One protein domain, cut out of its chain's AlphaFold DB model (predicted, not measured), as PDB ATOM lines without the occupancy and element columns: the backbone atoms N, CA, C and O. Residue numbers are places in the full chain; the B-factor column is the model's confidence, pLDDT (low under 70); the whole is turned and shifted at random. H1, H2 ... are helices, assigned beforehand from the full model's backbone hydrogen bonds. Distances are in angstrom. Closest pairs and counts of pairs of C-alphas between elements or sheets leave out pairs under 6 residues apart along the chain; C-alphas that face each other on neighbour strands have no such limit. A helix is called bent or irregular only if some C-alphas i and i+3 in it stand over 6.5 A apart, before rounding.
ATOM      1  N   GLY A  27     -24.594  -7.088 116.004       88.94
ATOM      2  CA  GLY A  27     -23.219  -7.056 115.500       88.94
ATOM      3  C   GLY A  27     -22.926  -5.805 114.682       88.94
ATOM      4  O   GLY A  27     -21.969  -5.096 114.963       88.94
ATOM      5  N   CYS A  28     -23.813  -5.434 113.754       91.94
ATOM      6  CA  CYS A  28     -23.668  -4.211 112.960       91.94
ATOM      7  C   CYS A  28     -23.634  -2.934 113.817       91.94
ATOM      8  O   CYS A  28     -22.879  -2.002 113.523       91.94
ATOM      9  N   ARG A  29     -24.430  -2.889 114.889       91.56
ATOM     10  CA  ARG A  29     -24.446  -1.778 115.847       91.56
ATOM     11  C   ARG A  29     -23.161  -1.719 116.678       91.56
ATOM     12  O   ARG A  29     -22.639  -0.626 116.906       91.56
ATOM     13  N   GLU A  30     -22.642  -2.859 117.121       89.81
ATOM     14  CA  GLU A  30     -21.417  -2.914 117.925       89.81
ATOM     15  C   GLU A  30     -20.156  -2.687 117.079       89.81
ATOM     16  O   GLU A  30     -19.302  -1.907 117.495       89.81
ATOM     17  N   THR A  31     -20.086  -3.205 115.848       91.88
ATOM     18  CA  THR A  31     -19.039  -2.857 114.865       91.88
ATOM     19  C   THR A  31     -18.974  -1.347 114.652       91.88
ATOM     20  O   THR A  31     -17.901  -0.741 114.672       91.88
ATOM     21  N   ALA A  32     -20.138  -0.707 114.521       93.31
ATOM     22  CA  ALA A  32     -20.237   0.740 114.404       93.31
ATOM     23  C   ALA A  32     -19.694   1.504 115.610       93.31
ATOM     24  O   ALA A  32     -19.006   2.514 115.455       93.31
ATOM     25  N   LYS A  33     -20.002   1.031 116.818       92.31
ATOM     26  CA  LYS A  33     -19.478   1.616 118.054       92.31
ATOM     27  C   LYS A  33     -17.972   1.396 118.194       92.31
ATOM     28  O   LYS A  33     -17.286   2.330 118.601       92.31
ATOM     29  N   ALA A  34     -17.468   0.209 117.852       92.62
ATOM     30  CA  ALA A  34     -16.048  -0.128 117.915       92.62
ATOM     31  C   ALA A  34     -15.216   0.811 117.034       92.62
ATOM     32  O   ALA A  34     -14.254   1.406 117.513       92.62
ATOM     33  N   ILE A  35     -15.649   1.031 115.789       94.88
ATOM     34  CA  ILE A  35     -14.960   1.930 114.855       94.88
ATOM     35  C   ILE A  35     -15.007   3.379 115.339       94.88
ATOM     36  O   ILE A  35     -13.965   4.024 115.378       94.88
ATOM     37  N   ARG A  36     -16.166   3.890 115.782       94.75
ATOM     38  CA  ARG A  36     -16.234   5.253 116.347       94.75
ATOM     39  C   ARG A  36     -15.309   5.431 117.551       94.75
ATOM     40  O   ARG A  36     -14.654   6.462 117.658       94.75
ATOM     41  N   TYR A  37     -15.251   4.440 118.442       94.44
ATOM     42  CA  TYR A  37     -14.370   4.479 119.608       94.44
ATOM     43  C   TYR A  37     -12.893   4.481 119.200       94.44
ATOM     44  O   TYR A  37     -12.133   5.309 119.695       94.44
ATOM     45  N   ALA A  38     -12.503   3.608 118.268       94.69
ATOM     46  CA  ALA A  38     -11.139   3.539 117.754       94.69
ATOM     47  C   ALA A  38     -10.719   4.830 117.037       94.69
ATOM     48  O   ALA A  38      -9.649   5.354 117.319       94.69
ATOM     49  N   ARG A  39     -11.586   5.397 116.184       95.38
ATOM     50  CA  ARG A  39     -11.343   6.692 115.524       95.38
ATOM     51  C   ARG A  39     -11.166   7.826 116.528       95.38
ATOM     52  O   ARG A  39     -10.283   8.656 116.358       95.38
ATOM     53  N   ALA A  40     -11.998   7.869 117.570       94.06
ATOM     54  CA  ALA A  40     -11.853   8.859 118.632       94.06
ATOM     55  C   ALA A  40     -10.528   8.674 119.383       94.06
ATOM     56  O   ALA A  40      -9.791   9.633 119.543       94.06
ATOM     57  N   ALA A  41     -10.185   7.447 119.780       95.19
ATOM     58  CA  ALA A  41      -8.923   7.168 120.461       95.19
ATOM     59  C   ALA A  41      -7.689   7.500 119.605       95.19
ATOM     60  O   ALA A  41      -6.732   8.047 120.143       95.19
ATOM     61  N   LEU A  42      -7.735   7.235 118.294       94.19
ATOM     62  CA  LEU A  42      -6.689   7.626 117.346       94.19
ATOM     63  C   LEU A  42      -6.532   9.148 117.288       94.19
ATOM     64  O   LEU A  42      -5.438   9.661 117.487       94.19
ATOM     65  N   ARG A  43      -7.634   9.873 117.063       93.12
ATOM     66  CA  ARG A  43      -7.634  11.339 116.969       93.12
ATOM     67  C   ARG A  43      -7.167  12.010 118.259       93.12
ATOM     68  O   ARG A  43      -6.466  13.010 118.202       93.12
ATOM     69  N   ASP A  44      -7.575  11.475 119.404       93.69
ATOM     70  CA  ASP A  44      -7.235  12.029 120.714       93.69
ATOM     71  C   ASP A  44      -5.821  11.595 121.181       93.69
ATOM     72  O   ASP A  44      -5.436  11.918 122.301       93.69
ATOM     73  N   GLY A  45      -5.067  10.828 120.376       94.62
ATOM     74  CA  GLY A  45      -3.707  10.375 120.704       94.62
ATOM     75  C   GLY A  45      -3.629   9.330 121.824       94.62
ATOM     76  O   GLY A  45      -2.596   9.171 122.460       94.62
ATOM     77  N   ARG A  46      -4.725   8.614 122.103       95.81
ATOM     78  CA  ARG A  46      -4.838   7.693 123.249       95.81
ATOM     79  C   ARG A  46      -4.482   6.242 122.930       95.81
ATOM     80  O   ARG A  46      -4.630   5.394 123.800       95.81
ATOM     81  N   LEU A  47      -4.080   5.922 121.701       91.56
ATOM     82  CA  LEU A  47      -3.779   4.535 121.322       91.56
ATOM     83  C   LEU A  47      -2.465   4.006 121.907       91.56
ATOM     84  O   LEU A  47      -2.293   2.796 121.956       91.56
ATOM     85  N   ASP A  48      -1.569   4.863 122.389       90.44
ATOM     86  CA  ASP A  48      -0.349   4.391 123.053       90.44
ATOM     87  C   ASP A  48      -0.623   3.875 124.475       90.44
ATOM     88  O   ASP A  48       0.187   3.139 125.036       90.44
ATOM     89  N   ASP A  49      -1.786   4.206 125.051       89.88
ATOM     90  CA  ASP A  49      -2.228   3.660 126.331       89.88
ATOM     91  C   ASP A  49      -2.648   2.183 126.161       89.88
ATOM     92  O   ASP A  49      -3.640   1.885 125.473       89.88
ATOM     93  N   PRO A  50      -1.960   1.232 126.825       85.00
ATOM     94  CA  PRO A  50      -2.300  -0.183 126.745       85.00
ATOM     95  C   PRO A  50      -3.730  -0.500 127.205       85.00
ATOM     96  O   PRO A  50      -4.335  -1.436 126.684       85.00
ATOM     97  N   GLU A  51      -4.298   0.252 128.153       83.19
ATOM     98  CA  GLU A  51      -5.694   0.093 128.591       83.19
ATOM     99  C   GLU A  51      -6.674   0.479 127.480       83.19
ATOM    100  O   GLU A  51      -7.660  -0.223 127.225       83.19
ATOM    101  N   VAL A  52      -6.390   1.569 126.770       89.62
ATOM    102  CA  VAL A  52      -7.218   2.025 125.650       89.62
ATOM    103  C   VAL A  52      -7.135   1.033 124.501       89.62
ATOM    104  O   VAL A  52      -8.176   0.656 123.951       89.62
ATOM    105  N   MET A  53      -5.937   0.547 124.171       87.19
ATOM    106  CA  MET A  53      -5.784  -0.478 123.143       87.19
ATOM    107  C   MET A  53      -6.485  -1.772 123.517       87.19
ATOM    108  O   MET A  53      -7.179  -2.317 122.663       87.19
ATOM    109  N   ARG A  54      -6.426  -2.203 124.785       81.50
ATOM    110  CA  ARG A  54      -7.222  -3.331 125.300       81.50
ATOM    111  C   ARG A  54      -8.725  -3.112 125.111       81.50
ATOM    112  O   ARG A  54      -9.438  -4.030 124.699       81.50
ATOM    113  N   ALA A  55      -9.224  -1.907 125.373       86.00
ATOM    114  CA  ALA A  55     -10.636  -1.583 125.189       86.00
ATOM    115  C   ALA A  55     -11.054  -1.579 123.708       86.00
ATOM    116  O   ALA A  55     -12.142  -2.059 123.377       86.00
ATOM    117  N   VAL A  56     -10.209  -1.057 122.812       89.19
ATOM    118  CA  VAL A  56     -10.403  -1.126 121.352       89.19
ATOM    119  C   VAL A  56     -10.542  -2.584 120.924       89.19
ATOM    120  O   VAL A  56     -11.538  -2.987 120.326       89.19
ATOM    121  N   ASP A  57      -9.552  -3.375 121.293       84.25
ATOM    122  CA  ASP A  57      -9.435  -4.799 121.050       84.25
ATOM    123  C   ASP A  57     -10.679  -5.597 121.463       84.25
ATOM    124  O   ASP A  57     -11.273  -6.310 120.650       84.25
ATOM    125  N   ALA A  58     -11.124  -5.425 122.710       80.06
ATOM    126  CA  ALA A  58     -12.313  -6.089 123.229       80.06
ATOM    127  C   ALA A  58     -13.562  -5.732 122.408       80.06
ATOM    128  O   ALA A  58     -14.379  -6.602 122.100       80.06
ATOM    129  N   LYS A  59     -13.712  -4.467 121.994       86.25
ATOM    130  CA  LYS A  59     -14.852  -4.033 121.169       86.25
ATOM    131  C   LYS A  59     -14.860  -4.704 119.795       86.25
ATOM    132  O   LYS A  59     -15.937  -5.073 119.331       86.25
ATOM    133  N   PHE A  60     -13.700  -4.884 119.160       86.00
ATOM    134  CA  PHE A  60     -13.602  -5.580 117.871       86.00
ATOM    135  C   PHE A  60     -13.909  -7.077 117.988       86.00
ATOM    136  O   PHE A  60     -14.606  -7.615 117.127       86.00
ATOM    137  N   VAL A  61     -13.487  -7.732 119.074       78.69
ATOM    138  CA  VAL A  61     -13.871  -9.126 119.366       78.69
ATOM    139  C   VAL A  61     -15.380  -9.262 119.485       78.69
ATOM    140  O   VAL A  61     -15.986 -10.060 118.772       78.69
ATOM    141  N   TRP A  62     -16.005  -8.456 120.347       78.31
ATOM    142  CA  TRP A  62     -17.451  -8.514 120.543       78.31
ATOM    143  C   TRP A  62     -18.203  -8.234 119.248       78.31
ATOM    144  O   TRP A  62     -19.125  -8.970 118.916       78.31
ATOM    145  N   ALA A  63     -17.780  -7.229 118.480       82.69
ATOM    146  CA  ALA A  63     -18.335  -6.944 117.163       82.69
ATOM    147  C   ALA A  63     -18.259  -8.163 116.221       82.69
ATOM    148  O   ALA A  63     -19.252  -8.503 115.575       82.69
ATOM    149  N   ARG A  64     -17.117  -8.865 116.192       79.00
ATOM    150  CA  ARG A  64     -16.910 -10.063 115.364       79.00
ATOM    151  C   ARG A  64     -17.750 -11.264 115.804       79.00
ATOM    152  O   ARG A  64     -18.132 -12.058 114.945       79.00
ATOM    153  N   MET A  65     -18.057 -11.380 117.096       75.44
ATOM    154  CA  MET A  65     -18.921 -12.429 117.657       75.44
ATOM    155  C   MET A  65     -20.427 -12.130 117.519       75.44
ATOM    156  O   MET A  65     -21.243 -12.804 118.135       75.44
ATOM    157  N   GLY A  66     -20.819 -11.133 116.716       74.56
ATOM    158  CA  GLY A  66     -22.229 -10.764 116.531       74.56
ATOM    159  C   GLY A  66     -22.724  -9.682 117.495       74.56
ATOM    160  O   GLY A  66     -23.910  -9.354 117.507       74.56
ATOM    161  N   GLY A  67     -21.807  -9.057 118.230       73.12
ATOM    162  CA  GLY A  67     -22.073  -8.003 119.197       73.12
ATOM    163  C   GLY A  67     -22.477  -8.540 120.569       73.12
ATOM    164  O   GLY A  67     -22.704  -9.726 120.772       73.12
ATOM    165  N   CYS A  68     -22.545  -7.629 121.533       66.31
ATOM    166  CA  CYS A  68     -22.947  -7.919 122.899       66.31
ATOM    167  C   CYS A  68     -24.002  -6.889 123.310       66.31
ATOM    168  O   CYS A  68     -23.720  -5.685 123.275       66.31
ATOM    169  N   ASP A  69     -25.226  -7.313 123.639       67.94
ATOM    170  CA  ASP A  69     -26.240  -6.360 124.080       67.94
ATOM    171  C   ASP A  69     -25.964  -5.926 125.525       67.94
ATOM    172  O   ASP A  69     -26.143  -6.659 126.496       67.94
ATOM    173  N   ALA A 134      -5.051 -16.055 119.578       56.69
ATOM    174  CA  ALA A 134      -5.950 -14.930 119.618       56.69
ATOM    175  C   ALA A 134      -5.300 -13.618 119.217       56.69
ATOM    176  O   ALA A 134      -6.020 -12.819 118.652       56.69
ATOM    177  N   ASP A 135      -3.999 -13.368 119.399       62.84
ATOM    178  CA  ASP A 135      -3.406 -12.124 118.866       62.84
ATOM    179  C   ASP A 135      -3.522 -12.065 117.335       62.84
ATOM    180  O   ASP A 135      -3.944 -11.060 116.757       62.84
ATOM    181  N   TYR A 136      -3.310 -13.210 116.682       66.19
ATOM    182  CA  TYR A 136      -3.594 -13.368 115.261       66.19
ATOM    183  C   TYR A 136      -5.084 -13.196 114.946       66.19
ATOM    184  O   TYR A 136      -5.422 -12.412 114.062       66.19
ATOM    185  N   VAL A 137      -5.992 -13.864 115.667       66.00
ATOM    186  CA  VAL A 137      -7.446 -13.737 115.435       66.00
ATOM    187  C   VAL A 137      -7.938 -12.307 115.672       66.00
ATOM    188  O   VAL A 137      -8.802 -11.826 114.948       66.00
ATOM    189  N   LEU A 138      -7.377 -11.596 116.645       66.50
ATOM    190  CA  LEU A 138      -7.678 -10.204 116.967       66.50
ATOM    191  C   LEU A 138      -7.218  -9.273 115.870       66.50
ATOM    192  O   LEU A 138      -7.991  -8.436 115.396       66.50
ATOM    193  N   ARG A 139      -5.967  -9.447 115.441       70.50
ATOM    194  CA  ARG A 139      -5.419  -8.719 114.312       70.50
ATOM    195  C   ARG A 139      -6.242  -9.013 113.066       70.50
ATOM    196  O   ARG A 139      -6.679  -8.067 112.433       70.50
ATOM    197  N   ALA A 140      -6.561 -10.266 112.766       71.75
ATOM    198  CA  ALA A 140      -7.396 -10.652 111.632       71.75
ATOM    199  C   ALA A 140      -8.825 -10.078 111.719       71.75
ATOM    200  O   ALA A 140      -9.361  -9.611 110.719       71.75
ATOM    201  N   ALA A 141      -9.436 -10.055 112.907       70.81
ATOM    202  CA  ALA A 141     -10.779  -9.515 113.118       70.81
ATOM    203  C   ALA A 141     -10.832  -7.987 112.985       70.81
ATOM    204  O   ALA A 141     -11.842  -7.436 112.543       70.81
ATOM    205  N   ARG A 142      -9.762  -7.293 113.385       84.25
ATOM    206  CA  ARG A 142      -9.698  -5.830 113.381       84.25
ATOM    207  C   ARG A 142      -9.124  -5.264 112.089       84.25
ATOM    208  O   ARG A 142      -9.630  -4.249 111.630       84.25
ATOM    209  N   LEU A 143      -8.080  -5.871 111.527       86.19
ATOM    210  CA  LEU A 143      -7.233  -5.282 110.485       86.19
ATOM    211  C   LEU A 143      -8.013  -4.777 109.258       86.19
ATOM    212  O   LEU A 143      -7.756  -3.637 108.872       86.19
ATOM    213  N   PRO A 144      -9.000  -5.510 108.697       88.06
ATOM    214  CA  PRO A 144      -9.793  -4.991 107.580       88.06
ATOM    215  C   PRO A 144     -10.547  -3.714 107.966       88.06
ATOM    216  O   PRO A 144     -10.367  -2.661 107.364       88.06
ATOM    217  N   LEU A 145     -11.302  -3.758 109.069       90.19
ATOM    218  CA  LEU A 145     -12.058  -2.606 109.570       90.19
ATOM    219  C   LEU A 145     -11.149  -1.449 110.004       90.19
ATOM    220  O   LEU A 145     -11.549  -0.288 109.933       90.19
ATOM    221  N   TRP A 146      -9.942  -1.757 110.474       91.69
ATOM    222  CA  TRP A 146      -8.946  -0.772 110.861       91.69
ATOM    223  C   TRP A 146      -8.482   0.023 109.650       91.69
ATOM    224  O   TRP A 146      -8.624   1.243 109.630       91.69
ATOM    225  N   ASN A 147      -8.019  -0.677 108.619       93.38
ATOM    226  CA  ASN A 147      -7.495  -0.067 107.405       93.38
ATOM    227  C   ASN A 147      -8.591   0.652 106.615       93.38
ATOM    228  O   ASN A 147      -8.379   1.757 106.130       93.38
ATOM    229  N   GLU A 148      -9.781   0.061 106.530       93.25
ATOM    230  CA  GLU A 148     -10.865   0.594 105.707       93.25
ATOM    231  C   GLU A 148     -11.653   1.712 106.390       93.25
ATOM    232  O   GLU A 148     -12.340   2.472 105.713       93.25
ATOM    233  N   ARG A 149     -11.658   1.788 107.731       94.00
ATOM    234  CA  ARG A 149     -12.629   2.641 108.447       94.00
ATOM    235  C   ARG A 149     -12.078   3.386 109.649       94.00
ATOM    236  O   ARG A 149     -12.668   4.398 110.032       94.00
ATOM    237  N   VAL A 150     -10.986   2.921 110.253       94.94
ATOM    238  CA  VAL A 150     -10.344   3.622 111.376       94.94
ATOM    239  C   VAL A 150      -9.248   4.557 110.881       94.94
ATOM    240  O   VAL A 150      -9.318   5.741 111.190       94.94
ATOM    241  N   LEU A 151      -8.293   4.040 110.104       94.25
ATOM    242  CA  LEU A 151      -7.137   4.787 109.606       94.25
ATOM    243  C   LEU A 151      -7.456   5.931 108.634       94.25
ATOM    244  O   LEU A 151      -6.734   6.919 108.697       94.25
ATOM    245  N   PRO A 152      -8.483   5.864 107.762       95.38
ATOM    246  CA  PRO A 152      -8.743   6.965 106.842       95.38
ATOM    247  C   PRO A 152      -9.004   8.286 107.580       95.38
ATOM    248  O   PRO A 152      -9.786   8.316 108.543       95.38
ATOM    249  N   ASP A 153      -8.406   9.375 107.081       90.69
ATOM    250  CA  ASP A 153      -8.480  10.730 107.656       90.69
ATOM    251  C   ASP A 153      -9.928  11.142 107.957       90.69
ATOM    252  O   ASP A 153     -10.264  11.643 109.034       90.69
ATOM    253  N   GLY A 154     -10.828  10.831 107.023       89.25
ATOM    254  CA  GLY A 154     -12.263  11.035 107.151       89.25
ATOM    255  C   GLY A 154     -13.034   9.755 107.494       89.25
ATOM    256  O   GLY A 154     -12.617   8.649 107.152       89.25
ATOM    257  N   PRO A 155     -14.197   9.869 108.158       91.69
ATOM    258  CA  PRO A 155     -15.115   8.745 108.285       91.69
ATOM    259  C   PRO A 155     -15.586   8.295 106.895       91.69
ATOM    260  O   PRO A 155     -16.055   9.108 106.106       91.69
ATOM    261  N   VAL A 156     -15.504   6.993 106.616       91.94
ATOM    262  CA  VAL A 156     -15.956   6.415 105.333       91.94
ATOM    263  C   VAL A 156     -17.479   6.270 105.278       91.94
ATOM    264  O   VAL A 156     -18.087   6.338 104.213       91.94
ATOM    265  N   ARG A 157     -18.130   6.114 106.439       91.56
ATOM    266  CA  ARG A 157     -19.595   6.090 106.556       91.56
ATOM    267  C   ARG A 157     -20.092   7.174 107.492       91.56
ATOM    268  O   ARG A 157     -19.465   7.446 108.514       91.56
ATOM    269  N   LEU A 158     -21.299   7.688 107.230       92.38
ATOM    270  CA  LEU A 158     -21.941   8.697 108.084       92.38
ATOM    271  C   LEU A 158     -21.957   8.262 109.554       92.38
ATOM    272  O   LEU A 158     -21.690   9.054 110.451       92.38
ATOM    273  N   ARG A 159     -22.195   6.977 109.812       92.56
ATOM    274  CA  ARG A 159     -22.262   6.435 111.170       92.56
ATOM    275  C   ARG A 159     -20.915   6.308 111.893       92.56
ATOM    276  O   ARG A 159     -20.910   6.084 113.104       92.56
ATOM    277  N   ASP A 160     -19.796   6.398 111.172       93.06
ATOM    278  CA  ASP A 160     -18.443   6.497 111.745       93.06
ATOM    279  C   ASP A 160     -18.081   7.931 112.131       93.06
ATOM    280  O   ASP A 160     -17.117   8.148 112.863       93.06
ATOM    281  N   SER A 161     -18.842   8.908 111.641       90.50
ATOM    282  CA  SER A 161     -18.596  10.318 111.912       90.50
ATOM    283  C   SER A 161     -19.070  10.731 113.305       90.50
ATOM    284  O   SER A 161     -19.945  10.100 113.905       90.50
ATOM    285  N   ALA A 162     -18.523  11.844 113.797       86.69
ATOM    286  CA  ALA A 162     -19.015  12.504 115.004       86.69
ATOM    287  C   ALA A 162     -20.474  12.984 114.847       86.69
ATOM    288  O   ALA A 162     -21.247  12.922 115.802       86.69
ATOM    289  N   GLU A 163     -20.875  13.363 113.628       89.94
ATOM    290  CA  GLU A 163     -22.233  13.820 113.316       89.94
ATOM    291  C   GLU A 163     -23.291  12.730 113.515       89.94
ATOM    292  O   GLU A 163     -24.453  13.049 113.761       89.94
ATOM    293  N   TRP A 164     -22.908  11.445 113.493       92.12
ATOM    294  CA  TRP A 164     -23.828  10.329 113.735       92.12
ATOM    295  C   TRP A 164     -24.674  10.527 114.993       92.12
ATOM    296  O   TRP A 164     -25.874  10.268 114.967       92.12
ATOM    297  N   VAL A 165     -24.065  11.021 116.078       88.75
ATOM    298  CA  VAL A 165     -24.733  11.244 117.372       88.75
ATOM    299  C   VAL A 165     -25.880  12.252 117.255       88.75
ATOM    300  O   VAL A 165     -26.874  12.116 117.968       88.75
ATOM    301  N   ARG A 166     -25.777  13.210 116.330       91.25
ATOM    302  CA  ARG A 166     -26.789  14.244 116.090       91.25
ATOM    303  C   ARG A 166     -27.889  13.779 115.140       91.25
ATOM    304  O   ARG A 166     -29.045  14.125 115.341       91.25
ATOM    305  N   VAL A 167     -27.546  12.986 114.122       93.06
ATOM    306  CA  VAL A 167     -28.473  12.680 113.014       93.06
ATOM    307  C   VAL A 167     -29.226  11.354 113.156       93.06
ATOM    308  O   VAL A 167     -30.289  11.189 112.561       93.06
ATOM    309  N   TRP A 168     -28.718  10.391 113.938       93.31
ATOM    310  CA  TRP A 168     -29.260   9.021 113.945       93.31
ATOM    311  C   TRP A 168     -30.727   8.934 114.390       93.31
ATOM    312  O   TRP A 168     -31.478   8.107 113.876       93.31
ATOM    313  N   SER A 169     -31.151   9.765 115.344       92.94
ATOM    314  CA  SER A 169     -32.525   9.753 115.858       92.94
ATOM    315  C   SER A 169     -33.517  10.238 114.799       92.94
ATOM    316  O   SER A 169     -34.584   9.642 114.646       92.94
ATOM    317  N   GLY A 170     -33.132  11.258 114.025       93.62
ATOM    318  CA  GLY A 170     -33.886  11.763 112.880       93.62
ATOM    319  C   GLY A 170     -34.035  10.707 111.788       93.62
ATOM    320  O   GLY A 170     -35.157  10.411 111.386       93.62
ATOM    321  N   LEU A 171     -32.933  10.054 111.403       93.69
ATOM    322  CA  LEU A 171     -32.938   8.966 110.413       93.69
ATOM    323  C   LEU A 171     -33.833   7.792 110.844       93.69
ATOM    324  O   LEU A 171     -34.593   7.247 110.044       93.69
ATOM    325  N   ALA A 172     -33.779   7.410 112.124       92.50
ATOM    326  CA  ALA A 172     -34.629   6.352 112.668       92.50
ATOM    327  C   ALA A 172     -36.113   6.756 112.677       92.50
ATOM    328  O   ALA A 172     -36.981   5.939 112.373       92.50
ATOM    329  N   ALA A 173     -36.419   8.012 113.015       91.75
ATOM    330  CA  ALA A 173     -37.780   8.534 112.967       91.75
ATOM    331  C   ALA A 173     -38.324   8.587 111.534       91.75
ATOM    332  O   ALA A 173     -39.463   8.188 111.304       91.75
ATOM    333  N   GLU A 174     -37.508   9.020 110.575       91.88
ATOM    334  CA  GLU A 174     -37.863   9.078 109.160       91.88
ATOM    335  C   GLU A 174     -38.172   7.691 108.591       91.88
ATOM    336  O   GLU A 174     -39.221   7.506 107.979       91.88
ATOM    337  N   ARG A 175     -37.328   6.690 108.878       90.75
ATOM    338  CA  ARG A 175     -37.600   5.295 108.503       90.75
ATOM    339  C   ARG A 175     -38.921   4.796 109.089       90.75
ATOM    340  O   ARG A 175     -39.723   4.222 108.364       90.75
ATOM    341  N   ARG A 176     -39.180   5.033 110.381       89.62
ATOM    342  CA  ARG A 176     -40.454   4.624 111.003       89.62
ATOM    343  C   ARG A 176     -41.664   5.263 110.324       89.62
ATOM    344  O   ARG A 176     -42.647   4.566 110.116       89.62
ATOM    345  N   ARG A 177     -41.578   6.548 109.957       90.25
ATOM    346  CA  ARG A 177     -42.643   7.235 109.208       90.25
ATOM    347  C   ARG A 177     -42.866   6.627 107.826       90.25
ATOM    348  O   ARG A 177     -44.006   6.495 107.427       90.25
ATOM    349  N   ARG A 178     -41.811   6.227 107.109       87.69
ATOM    350  CA  ARG A 178     -41.966   5.576 105.794       87.69
ATOM    351  C   ARG A 178     -42.625   4.197 105.870       87.69
ATOM    352  O   ARG A 178     -43.327   3.823 104.944       87.69
ATOM    353  N   LEU A 179     -42.348   3.428 106.924       85.25
ATOM    354  CA  LEU A 179     -42.784   2.028 107.022       85.25
ATOM    355  C   LEU A 179     -44.132   1.834 107.723       85.25
ATOM    356  O   LEU A 179     -44.773   0.803 107.530       85.25
ATOM    357  N   HIS A 180     -44.517   2.766 108.594       76.06
ATOM    358  CA  HIS A 180     -45.684   2.630 109.473       76.06
ATOM    359  C   HIS A 180     -46.495   3.924 109.619       76.06
ATOM    360  O   HIS A 180     -47.371   3.988 110.483       76.06
ATOM    361  N   GLY A 181     -46.129   4.967 108.874       64.56
ATOM    362  CA  GLY A 181     -46.916   6.191 108.752       64.56
ATOM    363  C   GLY A 181     -47.928   6.100 107.624       64.56
ATOM    364  O   GLY A 181     -47.832   5.152 106.814       64.56
TER     365      GLY A 181
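Overview. This is residues 27 to 69 and 134 to 181 of the 181 residues of the protein "5-methylcytosine-specific restriction endonuclease McrA" of Streptomyces sp. 94 (UniProt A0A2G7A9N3). Two helices, H1 and H2, lie side by side as a helical hairpin; H3 crosses over both of them, and the far part of H4, with the last residue, sticks out from this three-helix body as an arm. The free arm is residues 169 to 181, and the unnamed stretch 151 to 163 leads from H3 to H4. The printed part has 91 residues with four named helices, in the order H1, H2, H3, H4, and no named strand; the class is all helix. It is only just compact, close to loose, with a radius of gyration of the C-alphas of 14.7 A, and elongated, spanning 48 by 27 by 21 A.

Along the chain. Find C-alpha 27 at (-23.219, -7.056, 115.500); from there H1, residues 27 to 43, runs 24.2 A to C-alpha 43 at (-7.634, 11.339, 116.969). Next look at residues 50 to 64, which are H2, 21.0 A long. After the cut, residues 134 to 150 are H3, 20.8 A long. Last comes H4, residues 164 to 180, which runs 23.6 A to C-alpha 180 at (-45.684, 2.630, 109.473). H3 and H4 are irregular: C-alphas 141 and 144 are 7.2 A apart, and C-alphas 166 and 169 are 7.3 A apart.

Arrangement. Start at H1, which touches H2 at a shallow tilt of 23 degrees, opposite ways; their closest C-alphas, those of Thr 31 and Ala 63, are 4.7 A apart. H3 has a kink of 35 degrees near residue 144. With residues 145 to 150 alone it touches residues 35 to 39 of H1, about perpendicular at 76 degrees; the closest C-alphas are those of Arg 39 and Val 150, 5.3 A apart. With residues 138 to 142 alone it touches H2, about perpendicular at 87 degrees, and the closest C-alphas, those of Phe 60 and Arg 142, are 6.0 A apart. The helix packing is only just mostly crossed, with one of three touching pairs at a shallow tilt. H4 is apart from H1, H2 and H3. In H1 and H2 every O i to N i+4 pair is within hydrogen-bond range; in H3 and in H4, 11 of 13 are.

Size, cuts and confidence. The two C-alphas farthest apart, those of Asp 48 and Gly 181, are 48.7 A apart. Without the free residues 169 to 181, the body has 78 residues and spans 36 by 28 by 21 A. Residues 70 to 133 are not printed, and C-alphas 69 and 134 are 22.5 A apart across this cut. The link from H1 to H2 is short, and that from H3 to H4 is long, with 13 residues. The mean pLDDT of the printed part is 86.7; look for values under 70 at residues 68 to 69, 134 to 138 and 181, the chain's last residue.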